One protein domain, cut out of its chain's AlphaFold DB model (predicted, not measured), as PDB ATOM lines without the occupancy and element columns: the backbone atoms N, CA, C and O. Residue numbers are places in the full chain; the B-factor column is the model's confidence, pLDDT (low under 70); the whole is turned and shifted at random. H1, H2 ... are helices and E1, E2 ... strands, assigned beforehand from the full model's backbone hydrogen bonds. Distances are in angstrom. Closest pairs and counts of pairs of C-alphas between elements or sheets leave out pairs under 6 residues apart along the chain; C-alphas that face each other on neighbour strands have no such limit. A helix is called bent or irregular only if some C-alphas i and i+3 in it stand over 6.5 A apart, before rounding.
ATOM      1  N   VAL A  79    -135.440 -46.232  -3.450       92.56
ATOM      2  CA  VAL A  79    -136.098 -46.806  -2.267       92.56
ATOM      3  C   VAL A  79    -137.318 -47.603  -2.714       92.56
ATOM      4  O   VAL A  79    -138.136 -47.093  -3.473       92.56
ATOM      5  N   GLU A  80    -137.449 -48.838  -2.238       93.81
ATOM      6  CA  GLU A  80    -138.589 -49.716  -2.540       93.81
ATOM      7  C   GLU A  80    -139.736 -49.494  -1.550       93.81
ATOM      8  O   GLU A  80    -140.894 -49.351  -1.929       93.81
ATOM      9  N   GLU A  81    -139.401 -49.415  -0.264       94.88
ATOM     10  CA  GLU A  81    -140.336 -49.102   0.812       94.88
ATOM     11  C   GLU A  81    -139.625 -48.313   1.906       94.88
ATOM     12  O   GLU A  81    -138.409 -48.417   2.088       94.88
ATOM     13  N   TRP A  82    -140.378 -47.523   2.663       95.81
ATOM     14  CA  TRP A  82    -139.834 -46.844   3.830       95.81
ATOM     15  C   TRP A  82    -140.909 -46.481   4.845       95.81
ATOM     16  O   TRP A  82    -142.111 -46.538   4.585       95.81
ATOM     17  N   SER A  83    -140.464 -46.092   6.031       94.12
ATOM     18  CA  SER A  83    -141.313 -45.539   7.079       94.12
ATOM     19  C   SER A  83    -140.577 -44.453   7.849       94.12
ATOM     20  O   SER A  83    -139.342 -44.396   7.844       94.12
ATOM     21  N   TYR A  84    -141.339 -43.614   8.546       91.56
ATOM     22  CA  TYR A  84    -140.785 -42.588   9.418       91.56
ATOM     23  C   TYR A  84    -141.427 -42.629  10.801       91.56
ATOM     24  O   TYR A  84    -142.650 -42.536  10.949       91.56
ATOM     25  N   ASN A  85    -140.590 -42.721  11.831       89.06
ATOM     26  CA  ASN A  85    -141.028 -42.784  13.216       89.06
ATOM     27  C   ASN A  85    -140.149 -41.903  14.106       89.06
ATOM     28  O   ASN A  85    -139.028 -42.268  14.459       89.06
ATOM     29  N   ASN A  86    -140.683 -40.743  14.496       83.88
ATOM     30  CA  ASN A  86    -140.110 -39.846  15.498       83.88
ATOM     31  C   ASN A  86    -138.618 -39.540  15.258       83.88
ATOM     32  O   ASN A  86    -137.800 -39.675  16.176       83.88
ATOM     33  N   GLY A  87    -138.271 -39.152  14.028       84.62
ATOM     34  CA  GLY A  87    -136.907 -38.780  13.650       84.62
ATOM     35  C   GLY A  87    -136.011 -39.930  13.189       84.62
ATOM     36  O   GLY A  87    -134.830 -39.710  12.952       84.62
ATOM     37  N   ILE A  88    -136.552 -41.142  13.059       89.19
ATOM     38  CA  ILE A  88    -135.876 -42.265  12.406       89.19
ATOM     39  C   ILE A  88    -136.606 -42.588  11.106       89.19
ATOM     40  O   ILE A  88    -137.799 -42.902  11.137       89.19
ATOM     41  N   ALA A  89    -135.893 -42.528   9.985       92.31
ATOM     42  CA  ALA A  89    -136.362 -43.056   8.709       92.31
ATOM     43  C   ALA A  89    -135.734 -44.434   8.476       92.31
ATOM     44  O   ALA A  89    -134.516 -44.575   8.572       92.31
ATOM     45  N   VAL A  90    -136.553 -45.438   8.177       93.38
ATOM     46  CA  VAL A  90    -136.093 -46.792   7.824       93.38
ATOM     47  C   VAL A  90    -136.511 -47.055   6.389       93.38
ATOM     48  O   VAL A  90    -137.695 -46.928   6.085       93.38
ATOM     49  N   MET A  91    -135.555 -47.386   5.527       93.69
ATOM     50  CA  MET A  91    -135.725 -47.534   4.081       93.69
ATOM     51  C   MET A  91    -135.203 -48.898   3.637       93.69
ATOM     52  O   MET A  91    -134.096 -49.280   4.024       93.69
ATOM     53  N   ARG A  92    -135.964 -49.600   2.796       93.81
ATOM     54  CA  ARG A  92    -135.479 -50.761   2.048       93.81
ATOM     55  C   ARG A  92    -134.999 -50.300   0.677       93.81
ATOM     56  O   ARG A  92    -135.733 -49.656  -0.072       93.81
ATOM     57  N   LEU A  93    -133.748 -50.618   0.392       92.50
ATOM     58  CA  LEU A  93    -133.083 -50.442  -0.888       92.50
ATOM     59  C   LEU A  93    -133.013 -51.800  -1.614       92.50
ATOM     60  O   LEU A  93    -133.068 -52.845  -0.949       92.50
ATOM     61  N   PRO A  94    -132.808 -51.799  -2.943       90.94
ATOM     62  CA  PRO A  94    -132.643 -53.015  -3.726       90.94
ATOM     63  C   PRO A  94    -131.599 -53.975  -3.158       90.94
ATOM     64  O   PRO A  94    -130.551 -53.571  -2.648       90.94
ATOM     65  N   GLY A  95    -131.876 -55.273  -3.291       87.50
ATOM     66  CA  GLY A  95    -130.994 -56.331  -2.796       87.50
ATOM     67  C   GLY A  95    -131.107 -56.583  -1.290       87.50
ATOM     68  O   GLY A  95    -130.132 -57.025  -0.684       87.50
ATOM     69  N   ASN A  96    -132.279 -56.318  -0.698       88.12
ATOM     70  CA  ASN A  96    -132.568 -56.514   0.729       88.12
ATOM     71  C   ASN A  96    -131.616 -55.720   1.631       88.12
ATOM     72  O   ASN A  96    -131.100 -56.236   2.621       88.12
ATOM     73  N   ILE A  97    -131.337 -54.467   1.272       91.31
ATOM     74  CA  ILE A  97    -130.467 -53.595   2.063       91.31
ATOM     75  C   ILE A  97    -131.344 -52.626   2.839       91.31
ATOM     76  O   ILE A  97    -132.166 -51.916   2.269       91.31
ATOM     77  N   LEU A  98    -131.146 -52.569   4.148       92.50
ATOM     78  CA  LEU A  98    -131.819 -51.621   5.018       92.50
ATOM     79  C   LEU A  98    -130.906 -50.434   5.289       92.50
ATOM     80  O   LEU A  98    -129.792 -50.590   5.791       92.50
ATOM     81  N   ALA A  99    -131.415 -49.246   4.985       92.88
ATOM     82  CA  ALA A  99    -130.807 -47.971   5.318       92.88
ATOM     83  C   ALA A  99    -131.643 -47.282   6.402       92.88
ATOM     84  O   ALA A  99    -132.838 -47.033   6.233       92.88
ATOM     85  N   ILE A 100    -131.016 -46.969   7.533       92.31
ATOM     86  CA  ILE A 100    -131.657 -46.333   8.684       92.31
ATOM     87  C   ILE A 100    -130.999 -44.974   8.903       92.31
ATOM     88  O   ILE A 100    -129.804 -44.891   9.179       92.31
ATOM     89  N   LEU A 101    -131.778 -43.903   8.802       90.06
ATOM     90  CA  LEU A 101    -131.318 -42.530   8.978       90.06
ATOM     91  C   LEU A 101    -131.875 -41.955  10.284       90.06
ATOM     92  O   LEU A 101    -133.093 -41.875  10.452       90.06
ATOM     93  N   ASP A 102    -130.993 -41.502  11.183       87.94
ATOM     94  CA  ASP A 102    -131.394 -40.697  12.346       87.94
ATOM     95  C   ASP A 102    -131.331 -39.205  11.991       87.94
ATOM     96  O   ASP A 102    -130.255 -38.603  11.910       87.94
ATOM     97  N   THR A 103    -132.499 -38.600  11.769       83.50
ATOM     98  CA  THR A 103    -132.635 -37.192  11.376       83.50
ATOM     99  C   THR A 103    -132.564 -36.228  12.559       83.50
ATOM    100  O   THR A 103    -132.590 -35.018  12.347       83.50
ATOM    101  N   ARG A 104    -132.502 -36.726  13.801       78.44
ATOM    102  CA  ARG A 104    -132.467 -35.884  15.013       78.44
ATOM    103  C   ARG A 104    -131.060 -35.449  15.373       78.44
ATOM    104  O   ARG A 104    -130.882 -34.444  16.058       78.44
ATOM    105  N   LEU A 105    -130.067 -36.238  14.974       69.19
ATOM    106  CA  LEU A 105    -128.682 -35.968  15.314       69.19
ATOM    107  C   LEU A 105    -128.125 -34.846  14.424       69.19
ATOM    108  O   LEU A 105    -128.305 -34.879  13.206       69.19
ATOM    109  N   PRO A 106    -127.394 -33.872  14.999       63.03
ATOM    110  CA  PRO A 106    -126.756 -32.813  14.217       63.03
ATOM    111  C   PRO A 106    -125.696 -33.386  13.268       63.03
ATOM    112  O   PRO A 106    -125.586 -32.970  12.116       63.03
ATOM    113  N   LYS A 107    -124.959 -34.403  13.731       63.09
ATOM    114  CA  LYS A 107    -124.169 -35.296  12.883       63.09
ATOM    115  C   LYS A 107    -125.104 -36.407  12.425       63.09
ATOM    116  O   LYS A 107    -125.284 -37.393  13.129       63.09
ATOM    117  N   ARG A 108    -125.790 -36.164  11.313       73.50
ATOM    118  CA  ARG A 108    -126.755 -37.091  10.718       73.50
ATOM    119  C   ARG A 108    -126.051 -38.418  10.430       73.50
ATOM    120  O   ARG A 108    -125.105 -38.455   9.641       73.50
ATOM    121  N   ARG A 109    -126.499 -39.473  11.107       82.81
ATOM    122  CA  ARG A 109    -125.921 -40.814  11.009       82.81
ATOM    123  C   ARG A 109    -126.785 -41.700  10.146       82.81
ATOM    124  O   ARG A 109    -128.008 -41.721  10.303       82.81
ATOM    125  N   LEU A 110    -126.116 -42.437   9.278       88.56
ATOM    126  CA  LEU A 110    -126.715 -43.471   8.459       88.56
ATOM    127  C   LEU A 110    -126.217 -44.824   8.947       88.56
ATOM    128  O   LEU A 110    -125.024 -45.000   9.179       88.56
ATOM    129  N   TYR A 111    -127.137 -45.769   9.075       89.62
ATOM    130  CA  TYR A 111    -126.817 -47.157   9.347       89.62
ATOM    131  C   TYR A 111    -127.227 -48.000   8.148       89.62
ATOM    132  O   TYR A 111    -128.368 -47.895   7.699       89.62
ATOM    133  N   LEU A 112    -126.313 -48.819   7.633       90.88
ATOM    134  CA  LEU A 112    -126.613 -49.794   6.582       90.88
ATOM    135  C   LEU A 112    -126.460 -51.212   7.105       90.88
ATOM    136  O   LEU A 112    -125.480 -51.508   7.783       90.88
ATOM    137  N   SER A 113    -127.388 -52.082   6.721       90.19
ATOM    138  CA  SER A 113    -127.337 -53.523   6.971       90.19
ATOM    139  C   SER A 113    -127.952 -54.283   5.816       90.19
ATOM    140  O   SER A 113    -128.823 -53.768   5.121       90.19
ATOM    141  N   GLN A 114    -127.560 -55.540   5.660       86.12
ATOM    142  CA  GLN A 114    -128.299 -56.481   4.834       86.12
ATOM    143  C   GLN A 114    -129.388 -57.143   5.690       86.12
ATOM    144  O   GLN A 114    -129.162 -57.505   6.847       86.12
ATOM    145  N   GLU A 115    -130.597 -57.234   5.149       78.38
ATOM    146  CA  GLU A 115    -131.776 -57.802   5.793       78.38
ATOM    147  C   GLU A 115    -131.761 -59.327   5.626       78.38
ATOM    148  O   GLU A 115    -132.411 -59.881   4.745       78.38
ATOM    149  N   PHE A 116    -130.970 -60.015   6.453       67.06
ATOM    150  CA  PHE A 116    -130.926 -61.485   6.470       67.06
ATOM    151  C   PHE A 116    -131.965 -62.095   7.413       67.06
ATOM    152  O   PHE A 116    -132.581 -63.111   7.107       67.06
ATOM    153  N   SER A 117    -132.153 -61.476   8.578       64.12
ATOM    154  CA  SER A 117    -133.133 -61.888   9.577       64.12
ATOM    155  C   SER A 117    -133.705 -60.642  10.230       64.12
ATOM    156  O   SER A 117    -133.033 -59.972  11.018       64.12
ATOM    157  N   ALA A 118    -134.936 -60.314   9.848       68.62
ATOM    158  CA  ALA A 118    -135.714 -59.234  10.422       68.62
ATOM    159  C   ALA A 118    -136.966 -59.822  11.070       68.62
ATOM    160  O   ALA A 118    -137.808 -60.423  10.401       68.62
ATOM    161  N   GLN A 119    -137.087 -59.653  12.383       77.38
ATOM    162  CA  GLN A 119    -138.272 -60.068  13.125       77.38
ATOM    163  C   GLN A 119    -138.933 -58.848  13.751       77.38
ATOM    164  O   GLN A 119    -138.277 -58.050  14.426       77.38
ATOM    165  N   SER A 120    -140.235 -58.705  13.516       76.31
ATOM    166  CA  SER A 120    -141.033 -57.625  14.083       76.31
ATOM    167  C   SER A 120    -141.655 -58.057  15.401       76.31
ATOM    168  O   SER A 120    -142.257 -59.124  15.498       76.31
ATOM    169  N   TYR A 121    -141.543 -57.194  16.400       74.81
ATOM    170  CA  TYR A 121    -142.092 -57.394  17.730       74.81
ATOM    171  C   TYR A 121    -143.016 -56.222  18.078       74.81
ATOM    172  O   TYR A 121    -142.682 -55.067  17.778       74.81
ATOM    173  N   PRO A 122    -144.167 -56.471  18.727       73.06
ATOM    174  CA  PRO A 122    -144.990 -55.395  19.255       73.06
ATOM    175  C   PRO A 122    -144.201 -54.590  20.290       73.06
ATOM    176  O   PRO A 122    -143.450 -55.141  21.098       73.06
ATOM    177  N   LEU A 123    -144.376 -53.268  20.281       64.75
ATOM    178  CA  LEU A 123    -143.835 -52.407  21.329       64.75
ATOM    179  C   LEU A 123    -144.509 -52.756  22.666       64.75
ATOM    180  O   LEU A 123    -145.694 -52.483  22.848       64.75
ATOM    181  N   LEU A 124    -143.758 -53.331  23.610       59.66
ATOM    182  CA  LEU A 124    -144.227 -53.517  24.986       59.66
ATOM    183  C   LEU A 124    -144.490 -52.144  25.625       59.66
ATOM    184  O   LEU A 124    -143.576 -51.327  25.744       59.66
ATOM    185  N   GLU A 125    -145.719 -51.910  26.093       49.81
ATOM    186  CA  GLU A 125    -146.192 -50.618  26.623       49.81
ATOM    187  C   GLU A 125    -145.342 -50.053  27.781       49.81
ATOM    188  O   GLU A 125    -145.336 -48.844  28.019       49.81
ATOM    189  N   ARG A 126    -144.574 -50.898  28.485       39.34
ATOM    190  CA  ARG A 126    -143.775 -50.506  29.663       39.34
ATOM    191  C   ARG A 126    -142.396 -49.929  29.380       39.34
ATOM    192  O   ARG A 126    -141.823 -49.298  30.266       39.34
ATOM    193  N   ARG A 127    -141.867 -50.051  28.164       44.41
ATOM    194  CA  ARG A 127    -140.815 -49.136  27.723       44.41
ATOM    195  C   ARG A 127    -141.510 -48.164  26.801       44.41
ATOM    196  O   ARG A 127    -141.803 -48.501  25.660       44.41
ATOM    197  N   ARG A 128    -141.736 -46.934  27.279       43.28
ATOM    198  CA  ARG A 128    -141.752 -45.766  26.392       43.28
ATOM    199  C   ARG A 128    -140.425 -45.815  25.647       43.28
ATOM    200  O   ARG A 128    -139.430 -45.265  26.112       43.28
ATOM    201  N   ALA A 129    -140.390 -46.583  24.564       42.38
ATOM    202  CA  ALA A 129    -139.260 -46.694  23.688       42.38
ATOM    203  C   ALA A 129    -139.124 -45.287  23.140       42.38
ATOM    204  O   ALA A 129    -139.859 -44.863  22.246       42.38
ATOM    205  N   LYS A 130    -138.218 -44.523  23.758       47.12
ATOM    206  CA  LYS A 130    -137.512 -43.478  23.043       47.12
ATOM    207  C   LYS A 130    -137.185 -44.129  21.709       47.12
ATOM    208  O   LYS A 130    -136.648 -45.232  21.688       47.12
ATOM    209  N   SER A 131    -137.682 -43.528  20.639       53.12
ATOM    210  CA  SER A 131    -137.589 -43.981  19.256       53.12
ATOM    211  C   SER A 131    -136.133 -43.947  18.794       53.12
ATOM    212  O   SER A 131    -135.766 -43.216  17.882       53.12
ATOM    213  N   SER A 132    -135.251 -44.608  19.525       63.91
ATOM    214  CA  SER A 132    -133.820 -44.657  19.323       63.91
ATOM    215  C   SER A 132    -133.468 -45.981  18.691       63.91
ATOM    216  O   SER A 132    -134.096 -47.007  18.938       63.91
ATOM    217  N   ILE A 133    -132.440 -45.915  17.865       72.62
ATOM    218  CA  ILE A 133    -131.746 -47.083  17.367       72.62
ATOM    219  C   ILE A 133    -131.031 -47.693  18.575       72.62
ATOM    220  O   ILE A 133    -130.202 -47.025  19.194       72.62
ATOM    221  N   ASN A 134    -131.395 -48.919  18.948       77.44
ATOM    222  CA  ASN A 134    -130.783 -49.607  20.085       77.44
ATOM    223  C   ASN A 134    -129.863 -50.711  19.570       77.44
ATOM    224  O   ASN A 134    -130.275 -51.525  18.749       77.44
ATOM    225  N   PHE A 135    -128.636 -50.754  20.082       71.88
ATOM    226  CA  PHE A 135    -127.650 -51.767  19.720       71.88
ATOM    227  C   PHE A 135    -127.505 -52.785  20.845       71.88
ATOM    228  O   PHE A 135    -127.198 -52.430  21.982       71.88
ATOM    229  N   VAL A 136    -127.678 -54.057  20.507       72.56
ATOM    230  CA  VAL A 136    -127.272 -55.196  21.327       72.56
ATOM    231  C   VAL A 136    -126.078 -55.824  20.620       72.56
ATOM    232  O   VAL A 136    -126.213 -56.590  19.668       72.56
ATOM    233  N   THR A 137    -124.884 -55.414  21.029       64.44
ATOM    234  CA  THR A 137    -123.636 -55.830  20.386       64.44
ATOM    235  C   THR A 137    -123.163 -57.156  20.968       64.44
ATOM    236  O   THR A 137    -123.025 -57.258  22.185       64.44
ATOM    237  N   PHE A 138    -122.835 -58.136  20.124       61.28
ATOM    238  CA  PHE A 138    -122.167 -59.361  20.592       61.28
ATOM    239  C   PHE A 138    -120.652 -59.169  20.746       61.28
ATOM    240  O   PHE A 138    -119.992 -59.925  21.451       61.28
ATOM    241  N   THR A 139    -120.091 -58.138  20.108       59.94
ATOM    242  CA  THR A 139    -118.654 -57.838  20.095       59.94
ATOM    243  C   THR A 139    -118.406 -56.337  20.204       59.94
ATOM    244  O   THR A 139    -119.249 -55.542  19.788       59.94
ATOM    245  N   LYS A 140    -117.223 -55.930  20.687       61.44
ATOM    246  CA  LYS A 140    -116.805 -54.519  20.634       61.44
ATOM    247  C   LYS A 140    -116.831 -54.013  19.177       61.44
ATOM    248  O   LYS A 140    -116.400 -54.760  18.293       61.44
ATOM    249  N   PRO A 141    -117.314 -52.783  18.915       62.84
ATOM    250  CA  PRO A 141    -117.278 -52.195  17.579       62.84
ATOM    251  C   PRO A 141    -115.850 -52.193  17.043       62.84
ATOM    252  O   PRO A 141    -114.917 -51.806  17.752       62.84
ATOM    253  N   LYS A 142    -115.682 -52.606  15.786       62.31
ATOM    254  CA  LYS A 142    -114.417 -52.439  15.075       62.31
ATOM    255  C   LYS A 142    -114.531 -51.180  14.230       62.31
ATOM    256  O   LYS A 142    -115.296 -51.123  13.269       62.31
ATOM    257  N   THR A 143    -113.771 -50.159  14.602       59.84
ATOM    258  CA  THR A 143    -113.551 -49.014  13.721       59.84
ATOM    259  C   THR A 143    -112.583 -49.471  12.645       59.84
ATOM    260  O   THR A 143    -111.421 -49.746  12.939       59.84
ATOM    261  N   ILE A 144    -113.067 -49.602  11.415       58.81
ATOM    262  CA  ILE A 144    -112.195 -49.776  10.262       58.81
ATOM    263  C   ILE A 144    -112.135 -48.400   9.624       58.81
ATOM    264  O   ILE A 144    -113.133 -47.933   9.079       58.81
ATOM    265  N   ASN A 145    -110.981 -47.740   9.721       53.41
ATOM    266  CA  ASN A 145    -110.695 -46.595   8.868       53.41
ATOM    267  C   ASN A 145    -110.502 -47.159   7.463       53.41
ATOM    268  O   ASN A 145    -109.394 -47.502   7.061       53.41
ATOM    269  N   LEU A 146    -111.612 -47.380   6.771       54.53
ATOM    270  CA  LEU A 146    -111.576 -47.593   5.339       54.53
ATOM    271  C   LEU A 146    -111.062 -46.280   4.743       54.53
ATOM    272  O   LEU A 146    -111.454 -45.207   5.204       54.53
ATOM    273  N   ASP A 147    -110.157 -46.364   3.771       48.56
ATOM    274  CA  ASP A 147    -109.755 -45.215   2.959       48.56
ATOM    275  C   ASP A 147    -110.932 -44.896   2.034       48.56
ATOM    276  O   ASP A 147    -111.004 -45.279   0.866       48.56
ATOM    277  N   VAL A 148    -111.985 -44.379   2.655       52.69
ATOM    278  CA  VAL A 148    -113.217 -44.023   1.989       52.69
ATOM    279  C   VAL A 148    -112.976 -42.664   1.385       52.69
ATOM    280  O   VAL A 148    -112.423 -41.784   2.042       52.69
ATOM    281  N   SER A 149    -113.407 -42.506   0.135       54.53
ATOM    282  CA  SER A 149    -113.344 -41.247  -0.602       54.53
ATOM    283  C   SER A 149    -113.752 -40.046   0.269       54.53
ATOM    284  O   SER A 149    -114.439 -40.218   1.275       54.53
ATOM    285  N   HIS A 150    -113.385 -38.818  -0.130       61.41
ATOM    286  CA  HIS A 150    -113.691 -37.524   0.526       61.41
ATOM    287  C   HIS A 150    -115.195 -37.214   0.802       61.41
ATOM    288  O   HIS A 150    -115.614 -36.064   0.792       61.41
ATOM    289  N   LYS A 151    -116.050 -38.226   0.933       67.94
ATOM    290  CA  LYS A 151    -117.498 -38.221   1.089       67.94
ATOM    291  C   LYS A 151    -117.952 -38.647   2.494       67.94
ATOM    292  O   LYS A 151    -119.134 -38.475   2.812       67.94
ATOM    293  N   PHE A 152    -117.074 -39.220   3.325       72.75
ATOM    294  CA  PHE A 152    -117.438 -39.767   4.637       72.75
ATOM    295  C   PHE A 152    -116.460 -39.334   5.727       72.75
ATOM    296  O   PHE A 152    -115.251 -39.436   5.557       72.75
ATOM    297  N   LYS A 153    -116.985 -38.915   6.886       70.62
ATOM    298  CA  LYS A 153    -116.135 -38.507   8.019       70.62
ATOM    299  C   LYS A 153    -115.588 -39.691   8.798       70.62
ATOM    300  O   LYS A 153    -114.483 -39.632   9.323       70.62
ATOM    301  N   SER A 154    -116.409 -40.723   8.959       75.50
ATOM    302  CA  SER A 154    -116.013 -41.981   9.578       75.50
ATOM    303  C   SER A 154    -116.999 -43.084   9.215       75.50
ATOM    304  O   SER A 154    -118.190 -42.822   9.011       75.50
ATOM    305  N   VAL A 155    -116.491 -44.314   9.158       80.31
ATOM    306  CA  VAL A 155    -117.281 -45.535   9.002       80.31
ATOM    307  C   VAL A 155    -116.889 -46.487  10.128       80.31
ATOM    308  O   VAL A 155    -115.711 -46.757  10.353       80.31
ATOM    309  N   LYS A 156    -117.874 -46.986  10.872       84.31
ATOM    310  CA  LYS A 156    -117.681 -47.978  11.935       84.31
ATOM    311  C   LYS A 156    -118.461 -49.235  11.615       84.31
ATOM    312  O   LYS A 156    -119.583 -49.154  11.124       84.31
ATOM    313  N   VAL A 157    -117.890 -50.387  11.947       83.69
ATOM    314  CA  VAL A 157    -118.546 -51.678  11.755       83.69
ATOM    315  C   VAL A 157    -119.003 -52.225  13.099       83.69
ATOM    316  O   VAL A 157    -118.207 -52.429  14.023       83.69
ATOM    317  N   TRP A 158    -120.297 -52.508  13.185       82.94
ATOM    318  CA  TRP A 158    -120.928 -53.171  14.319       82.94
ATOM    319  C   TRP A 158    -121.380 -54.566  13.907       82.94
ATOM    320  O   TRP A 158    -121.909 -54.739  12.817       82.94
ATOM    321  N   LYS A 159    -121.217 -55.562  14.781       82.81
ATOM    322  CA  LYS A 159    -121.831 -56.890  14.625       82.81
ATOM    323  C   LYS A 159    -122.726 -57.151  15.832       82.81
ATOM    324  O   LYS A 159    -122.294 -56.989  16.979       82.81
ATOM    325  N   GLY A 160    -123.988 -57.489  15.593       81.44
ATOM    326  CA  GLY A 160    -124.966 -57.541  16.673       81.44
ATOM    327  C   GLY A 160    -126.406 -57.670  16.214       81.44
ATOM    328  O   GLY A 160    -126.692 -57.991  15.062       81.44
ATOM    329  N   VAL A 161    -127.303 -57.368  17.147       83.44
ATOM    330  CA  VAL A 161    -128.708 -57.089  16.874       83.44
ATOM    331  C   VAL A 161    -128.935 -55.592  17.017       83.44
ATOM    332  O   VAL A 161    -128.562 -54.995  18.028       83.44
ATOM    333  N   ILE A 162    -129.573 -54.984  16.026       83.69
ATOM    334  CA  ILE A 162    -130.100 -53.624  16.129       83.69
ATOM    335  C   ILE A 162    -131.617 -53.702  16.274       83.69
ATOM    336  O   ILE A 162    -132.275 -54.510  15.617       83.69
ATOM    337  N   GLU A 163    -132.182 -52.860  17.126       86.75
ATOM    338  CA  GLU A 163    -133.622 -52.660  17.222       86.75
ATOM    339  C   GLU A 163    -133.958 -51.278  16.659       86.75
ATOM    340  O   GLU A 163    -133.433 -50.255  17.117       86.75
ATOM    341  N   VAL A 164    -134.818 -51.261  15.644       88.12
ATOM    342  CA  VAL A 164    -135.267 -50.053  14.940       88.12
ATOM    343  C   VAL A 164    -136.787 -50.056  14.800       88.12
ATOM    344  O   VAL A 164    -137.410 -51.108  14.935       88.12
ATOM    345  N   PRO A 165    -137.433 -48.911  14.530       88.75
ATOM    346  CA  PRO A 165    -138.847 -48.903  14.169       88.75
ATOM    347  C   PRO A 165    -139.131 -49.845  12.993       88.75
ATOM    348  O   PRO A 165    -138.356 -49.904  12.040       88.75
ATOM    349  N   SER A 166    -140.238 -50.584  13.054       88.19
ATOM    350  CA  SER A 166    -140.639 -51.468  11.954       88.19
ATOM    351  C   SER A 166    -140.916 -50.662  10.692       88.19
ATOM    352  O   SER A 166    -141.561 -49.620  10.765       88.19
ATOM    353  N   ILE A 167    -140.497 -51.164   9.533       90.38
ATOM    354  CA  ILE A 167    -140.807 -50.541   8.241       90.38
ATOM    355  C   ILE A 167    -142.280 -50.704   7.849       90.38
ATOM    356  O   ILE A 167    -142.812 -49.901   7.090       90.38
ATOM    357  N   LYS A 168    -142.970 -51.713   8.401       89.62
ATOM    358  CA  LYS A 168    -144.351 -52.064   8.033       89.62
ATOM    359  C   LYS A 168    -145.394 -51.477   8.977       89.62
ATOM    360  O   LYS A 168    -146.474 -51.098   8.539       89.62
ATOM    361  N   LYS A 169    -145.109 -51.421  10.284       86.81
ATOM    362  CA  LYS A 169    -146.128 -51.108  11.299       86.81
ATOM    363  C   LYS A 169    -145.658 -50.090  12.336       86.81
ATOM    364  O   LYS A 169    -144.652 -50.262  13.012       86.81
ATOM    365  N   LYS A 170    -146.493 -49.070  12.559       84.44
ATOM    366  CA  LYS A 170    -146.250 -47.933  13.471       84.44
ATOM    367  C   LYS A 170    -145.988 -48.301  14.936       84.44
ATOM    368  O   LYS A 170    -145.360 -47.524  15.658       84.44
ATOM    369  N   ARG A 171    -146.548 -49.417  15.408       83.81
ATOM    370  CA  ARG A 171    -146.494 -49.853  16.816       83.81
ATOM    371  C   ARG A 171    -145.575 -51.060  17.038       83.81
ATOM    372  O   ARG A 171    -145.680 -51.724  18.062       83.81
ATOM    373  N   GLU A 172    -144.681 -51.328  16.096       84.94
ATOM    374  CA  GLU A 172    -143.744 -52.444  16.167       84.94
ATOM    375  C   GLU A 172    -142.300 -51.958  16.029       84.94
ATOM    376  O   GLU A 172    -142.018 -50.924  15.413       84.94
ATOM    377  N   VAL A 173    -141.388 -52.736  16.599       85.69
ATOM    378  CA  VAL A 173    -139.947 -52.632  16.360       85.69
ATOM    379  C   VAL A 173    -139.490 -53.839  15.570       85.69
ATOM    380  O   VAL A 173    -140.010 -54.937  15.738       85.69
ATOM    381  N   MET A 174    -138.512 -53.631  14.710       87.00
ATOM    382  CA  MET A 174    -137.845 -54.672  13.959       87.00
ATOM    383  C   MET A 174    -136.470 -54.903  14.570       87.00
ATOM    384  O   MET A 174    -135.705 -53.955  14.772       87.00
ATOM    385  N   ARG A 175    -136.164 -56.164  14.872       86.50
ATOM    386  CA  ARG A 175    -134.826 -56.599  15.269       86.50
ATOM    387  C   ARG A 175    -134.128 -57.179  14.060       86.50
ATOM    388  O   ARG A 175    -134.638 -58.130  13.471       86.50
ATOM    389  N   ILE A 176    -132.990 -56.597  13.712       85.19
ATOM    390  CA  ILE A 176    -132.164 -57.039  12.592       85.19
ATOM    391  C   ILE A 176    -130.889 -57.620  13.186       85.19
ATOM    392  O   ILE A 176    -130.215 -56.946  13.966       85.19
ATOM    393  N   LEU A 177    -130.574 -58.863  12.839       84.06
ATOM    394  CA  LEU A 177    -129.307 -59.509  13.177       84.06
ATOM    395  C   LEU A 177    -128.339 -59.356  12.000       84.06
ATOM    396  O   LEU A 177    -128.698 -59.701  10.874       84.06
ATOM    397  N   GLY A 178    -127.116 -58.883  12.249       83.56
ATOM    398  CA  GLY A 178    -126.107 -58.808  11.194       83.56
ATOM    399  C   GLY A 178    -124.924 -57.888  11.480       83.56
ATOM    400  O   GLY A 178    -124.598 -57.580  12.633       83.56
ATOM    401  N   ALA A 179    -124.267 -57.483  10.393       85.19
ATOM    402  CA  ALA A 179    -123.249 -56.444  10.378       85.19
ATOM    403  C   ALA A 179    -123.872 -55.102   9.963       85.19
ATOM    404  O   ALA A 179    -124.655 -55.045   9.017       85.19
ATOM    405  N   PHE A 180    -123.488 -54.029  10.651       87.44
ATOM    406  CA  PHE A 180    -123.978 -52.678  10.413       87.44
ATOM    407  C   PHE A 180    -122.815 -51.735  10.154       87.44
ATOM    408  O   PHE A 180    -121.875 -51.675  10.952       87.44
ATOM    409  N   LEU A 181    -122.909 -50.954   9.084       88.31
ATOM    410  CA  LEU A 181    -122.058 -49.787   8.891       88.31
ATOM    411  C   LEU A 181    -122.720 -48.589   9.571       88.31
ATOM    412  O   LEU A 181    -123.780 -48.171   9.124       88.31
ATOM    413  N   GLU A 182    -122.121 -48.038  10.626       88.38
ATOM    414  CA  GLU A 182    -122.467 -46.711  11.155       88.38
ATOM    415  C   GLU A 182    -121.606 -45.672  10.435       88.38
ATOM    416  O   GLU A 182    -120.378 -45.710  10.520       88.38
ATOM    417  N   ILE A 183    -122.253 -44.754   9.722       86.62
ATOM    418  CA  ILE A 183    -121.591 -43.775   8.861       86.62
ATOM    419  C   ILE A 183    -121.958 -42.362   9.310       86.62
ATOM    420  O   ILE A 183    -123.136 -41.987   9.341       86.62
ATOM    421  N   ASP A 184    -120.934 -41.556   9.586       84.31
ATOM    422  CA  ASP A 184    -121.078 -40.108   9.727       84.31
ATOM    423  C   ASP A 184    -120.997 -39.465   8.330       84.31
ATOM    424  O   ASP A 184    -119.919 -39.358   7.733       84.31
ATOM    425  N   LEU A 185    -122.148 -39.044   7.797       77.31
ATOM    426  CA  LEU A 185    -122.251 -38.502   6.440       77.31
ATOM    427  C   LEU A 185    -121.697 -37.072   6.334       77.31
ATOM    428  O   LEU A 185    -121.949 -36.218   7.191       77.31
ATOM    429  N   GLU A 186    -121.009 -36.778   5.228       78.38
ATOM    430  CA  GLU A 186    -120.682 -35.403   4.841       78.38
ATOM    431  C   GLU A 186    -121.826 -34.697   4.104       78.38
ATOM    432  O   GLU A 186    -122.796 -35.309   3.657       78.38
ATOM    433  N   SER A 187    -121.705 -33.374   3.959       72.00
ATOM    434  CA  SER A 187    -122.730 -32.507   3.362       72.00
ATOM    435  C   SER A 187    -123.168 -32.952   1.962       72.00
ATOM    436  O   SER A 187    -124.347 -32.811   1.638       72.00
ATOM    437  N   LYS A 188    -122.258 -33.517   1.157       75.00
ATOM    438  CA  LYS A 188    -122.558 -34.035  -0.186       75.00
ATOM    439  C   LYS A 188    -123.520 -35.230  -0.126       75.00
ATOM    440  O   LYS A 188    -124.605 -35.164  -0.695       75.00
ATOM    441  N   CYS A 189    -123.189 -36.249   0.665       79.12
ATOM    442  CA  CYS A 189    -124.014 -37.444   0.878       79.12
ATOM    443  C   CYS A 189    -125.352 -37.143   1.571       79.12
ATOM    444  O   CYS A 189    -126.326 -37.868   1.402       79.12
ATOM    445  N   LEU A 190    -125.404 -36.071   2.367       71.69
ATOM    446  CA  LEU A 190    -126.629 -35.618   3.024       71.69
ATOM    447  C   LEU A 190    -127.622 -34.937   2.093       71.69
ATOM    448  O   LEU A 190    -128.807 -34.880   2.424       71.69
ATOM    449  N   LYS A 191    -127.141 -34.370   0.987       72.44
ATOM    450  CA  LYS A 191    -128.001 -33.811  -0.055       72.44
ATOM    451  C   LYS A 191    -128.465 -34.899  -1.010       72.44
ATOM    452  O   LYS A 191    -129.617 -34.869  -1.427       72.44
ATOM    453  N   GLU A 192    -127.575 -35.830  -1.336       78.44
ATOM    454  CA  GLU A 192    -127.816 -36.798  -2.394       78.44
ATOM    455  C   GLU A 192    -127.176 -38.158  -2.074       78.44
ATOM    456  O   GLU A 192    -125.972 -38.364  -2.255       78.44
ATOM    457  N   LEU A 193    -127.997 -39.096  -1.588       81.75
ATOM    458  CA  LEU A 193    -127.564 -40.433  -1.180       81.75
ATOM    459  C   LEU A 193    -127.081 -41.279  -2.366       81.75
ATOM    460  O   LEU A 193    -126.142 -42.058  -2.200       81.75
ATOM    461  N   SER A 194    -127.660 -41.123  -3.564       82.25
ATOM    462  CA  SER A 194    -127.216 -41.838  -4.778       82.25
ATOM    463  C   SER A 194    -125.709 -41.713  -5.015       82.25
ATOM    464  O   SER A 194    -125.074 -42.670  -5.445       82.25
ATOM    465  N   THR A 195    -125.108 -40.573  -4.661       82.06
ATOM    466  CA  THR A 195    -123.677 -40.305  -4.880       82.06
ATOM    467  C   THR A 195    -122.734 -41.173  -4.042       82.06
ATOM    468  O   THR A 195    -121.527 -41.229  -4.321       82.06
ATOM    469  N   CYS A 196    -123.251 -41.818  -2.995       85.19
ATOM    470  CA  CYS A 196    -122.453 -42.572  -2.037       85.19
ATOM    471  C   CYS A 196    -123.001 -43.968  -1.727       85.19
ATOM    472  O   CYS A 196    -122.253 -44.809  -1.231       85.19
ATOM    473  N   ILE A 197    -124.267 -44.249  -2.051       86.38
ATOM    474  CA  ILE A 197    -124.912 -45.503  -1.666       86.38
ATOM    475  C   ILE A 197    -124.246 -46.733  -2.277       86.38
ATOM    476  O   ILE A 197    -124.049 -47.714  -1.573       86.38
ATOM    477  N   GLU A 198    -123.826 -46.685  -3.541       86.62
ATOM    478  CA  GLU A 198    -123.164 -47.828  -4.183       86.62
ATOM    479  C   GLU A 198    -121.853 -48.206  -3.486       86.62
ATOM    480  O   GLU A 198    -121.557 -49.385  -3.292       86.62
ATOM    481  N   GLU A 199    -121.079 -47.199  -3.080       86.25
ATOM    482  CA  GLU A 199    -119.822 -47.364  -2.348       86.25
ATOM    483  C   GLU A 199    -120.096 -48.006  -0.980       86.25
ATOM    484  O   GLU A 199    -119.465 -48.999  -0.614       86.25
ATOM    485  N   LEU A 200    -121.107 -47.501  -0.264       87.12
ATOM    486  CA  LEU A 200    -121.539 -48.032   1.030       87.12
ATOM    487  C   LEU A 200    -122.048 -49.473   0.928       87.12
ATOM    488  O   LEU A 200    -121.736 -50.297   1.784       87.12
ATOM    489  N   VAL A 201    -122.797 -49.804  -0.126       88.31
ATOM    490  CA  VAL A 201    -123.280 -51.167  -0.376       88.31
ATOM    491  C   VAL A 201    -122.117 -52.117  -0.666       88.31
ATOM    492  O   VAL A 201    -122.103 -53.236  -0.151       88.31
ATOM    493  N   LYS A 202    -121.119 -51.688  -1.448       86.56
ATOM    494  CA  LYS A 202    -119.902 -52.481  -1.690       86.56
ATOM    495  C   LYS A 202    -119.135 -52.737  -0.389       86.56
ATOM    496  O   LYS A 202    -118.772 -53.881  -0.128       86.56
ATOM    497  N   MET A 203    -118.953 -51.710   0.444       85.50
ATOM    498  CA  MET A 203    -118.333 -51.853   1.768       85.50
ATOM    499  C   MET A 203    -119.129 -52.783   2.687       85.50
ATOM    500  O   MET A 203    -118.549 -53.605   3.385       85.50
ATOM    501  N   LEU A 204    -120.460 -52.689   2.686       87.50
ATOM    502  CA  LEU A 204    -121.302 -53.545   3.517       87.50
ATOM    503  C   LEU A 204    -121.091 -55.017   3.148       87.50
ATOM    504  O   LEU A 204    -120.904 -55.853   4.030       87.50
ATOM    505  N   LYS A 205    -121.064 -55.332   1.850       85.25
ATOM    506  CA  LYS A 205    -120.841 -56.699   1.362       85.25
ATOM    507  C   LYS A 205    -119.479 -57.263   1.769       85.25
ATOM    508  O   LYS A 205    -119.408 -58.448   2.067       85.25
ATOM    509  N   SER A 206    -118.424 -56.446   1.834       82.19
ATOM    510  CA  SER A 206    -117.095 -56.930   2.238       82.19
ATOM    511  C   SER A 206    -116.981 -57.238   3.733       82.19
ATOM    512  O   SER A 206    -116.149 -58.055   4.114       82.19
ATOM    513  N   VAL A 207    -117.811 -56.620   4.583       77.69
ATOM    514  CA  VAL A 207    -117.788 -56.836   6.047       77.69
ATOM    515  C   VAL A 207    -118.871 -57.790   6.563       77.69
ATOM    516  O   VAL A 207    -118.819 -58.207   7.727       77.69
TER     517      VAL A 207
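This is residues 79 to 207 of the 209 residues of an uncharacterized protein of Candidatus Nezhaarchaeota archaeon WYZ-LMO7 (UniProt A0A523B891). Picture one twisted sheet folded over on itself at its two long bent strands, E7 and E8, into a partly closed, flattened barrel: E1 to E4 with the second half of E8 make one wall, and E5, E6 and the other halves of E7 and E8 make the second, partly face to face with it. H2 packs on E4 and E8, on the face turned away from E6, and the short H1 sits at the end of E8. The 129 printed residues hold eight named strands and then two named helices, in the order E1 to E8, H1, H2; the class is mixed, helices and strands, and each pair of neighbour strands is antiparallel. The whole is compact, with a radius of gyration of the C-alphas of 14.1 A and spans of 44 by 31 by 28 A.

Find C-alpha 81 at (-140.336, -49.102, 0.812), where E1, residues 81 to 85, begins. Read on through E2, residues 88 to 93, E3, residues 97 to 102, and E4, residues 109 to 114, which is 17.0 A long. E5, residues 117 to 122, measures 16.6 A, and E6 is residues 134 to 137. E7, residues 152 to 165, begins at C-alpha 152, (-117.438, -39.767, 4.637), runs 25.2 A and bends by 106 degrees at residue 160. E8, residues 172 to 185, runs 27.4 A and bends by 101 degrees at residue 178. H1 is residues 187 to 191; H2, residues 194 to 207, is 20.8 A long and ends at C-alpha 207, (-117.788, -56.836, 6.047). H2 is irregular: C-alphas 195 and 198 are 7.6 A apart.

Start at E1, an edge strand of the branched sheet. E1 to E4 form a meander, each strand the antiparallel neighbour of the one before: look for N 83 and O 90 at 2.9 A, N 91 and O 99 at 2.8 A, and N 100 and O 111 at 2.8 A. E8 has three neighbours: E4, beside its residues 180 to 184, and E5, beside 172 to 177, lie on one side of it, and E7 on the other side. Check N 112 and O 181 at 3.0 A for E4, N 121 and O 173 at 2.8 A for E5, and N 158 and O 180 at 2.9 A for E7. E6 pairs with E7, N 136 and O 161 being 2.8 A apart. E6, E7 and E8 are a second meander, and E5 to E8 a Greek key, four strands in a row, three of them a meander, with the first the antiparallel neighbour of the fourth. The closest C-alphas of E1 and E7, those of Asn 85 and Pro 165, are 6.6 A apart. H2 is on the sheet at a height of 7.5 A, over E4, slantwise to the strands at 54 degrees on the local plane; its closest C-alphas to E8 are Leu 204 and Leu 181, 6.6 A. H1 only grazes the sheet and only just touches H2, only at the corner, with 3 pairs of C-alphas within 8 A, the closest Cys 189 and Cys 196 at 6.1 A. The O i to N i+4 pair of H1 is within hydrogen-bond range, as are 8 of 10 in H2.

The two C-alphas farthest apart, Arg 126 and Ser 149, are 43.9 A apart, and both stand in long links, E5 to E6 and E6 to E7. In the latter, residues 142 to 143 pair antiparallel with residues 156 to 157 of E7. The printed part has no cut. Mean pLDDT of the printed part is 78.1; look for values under 70 at residues 105 to 107, 116 to 118, 123 to 132 and 137 to 151.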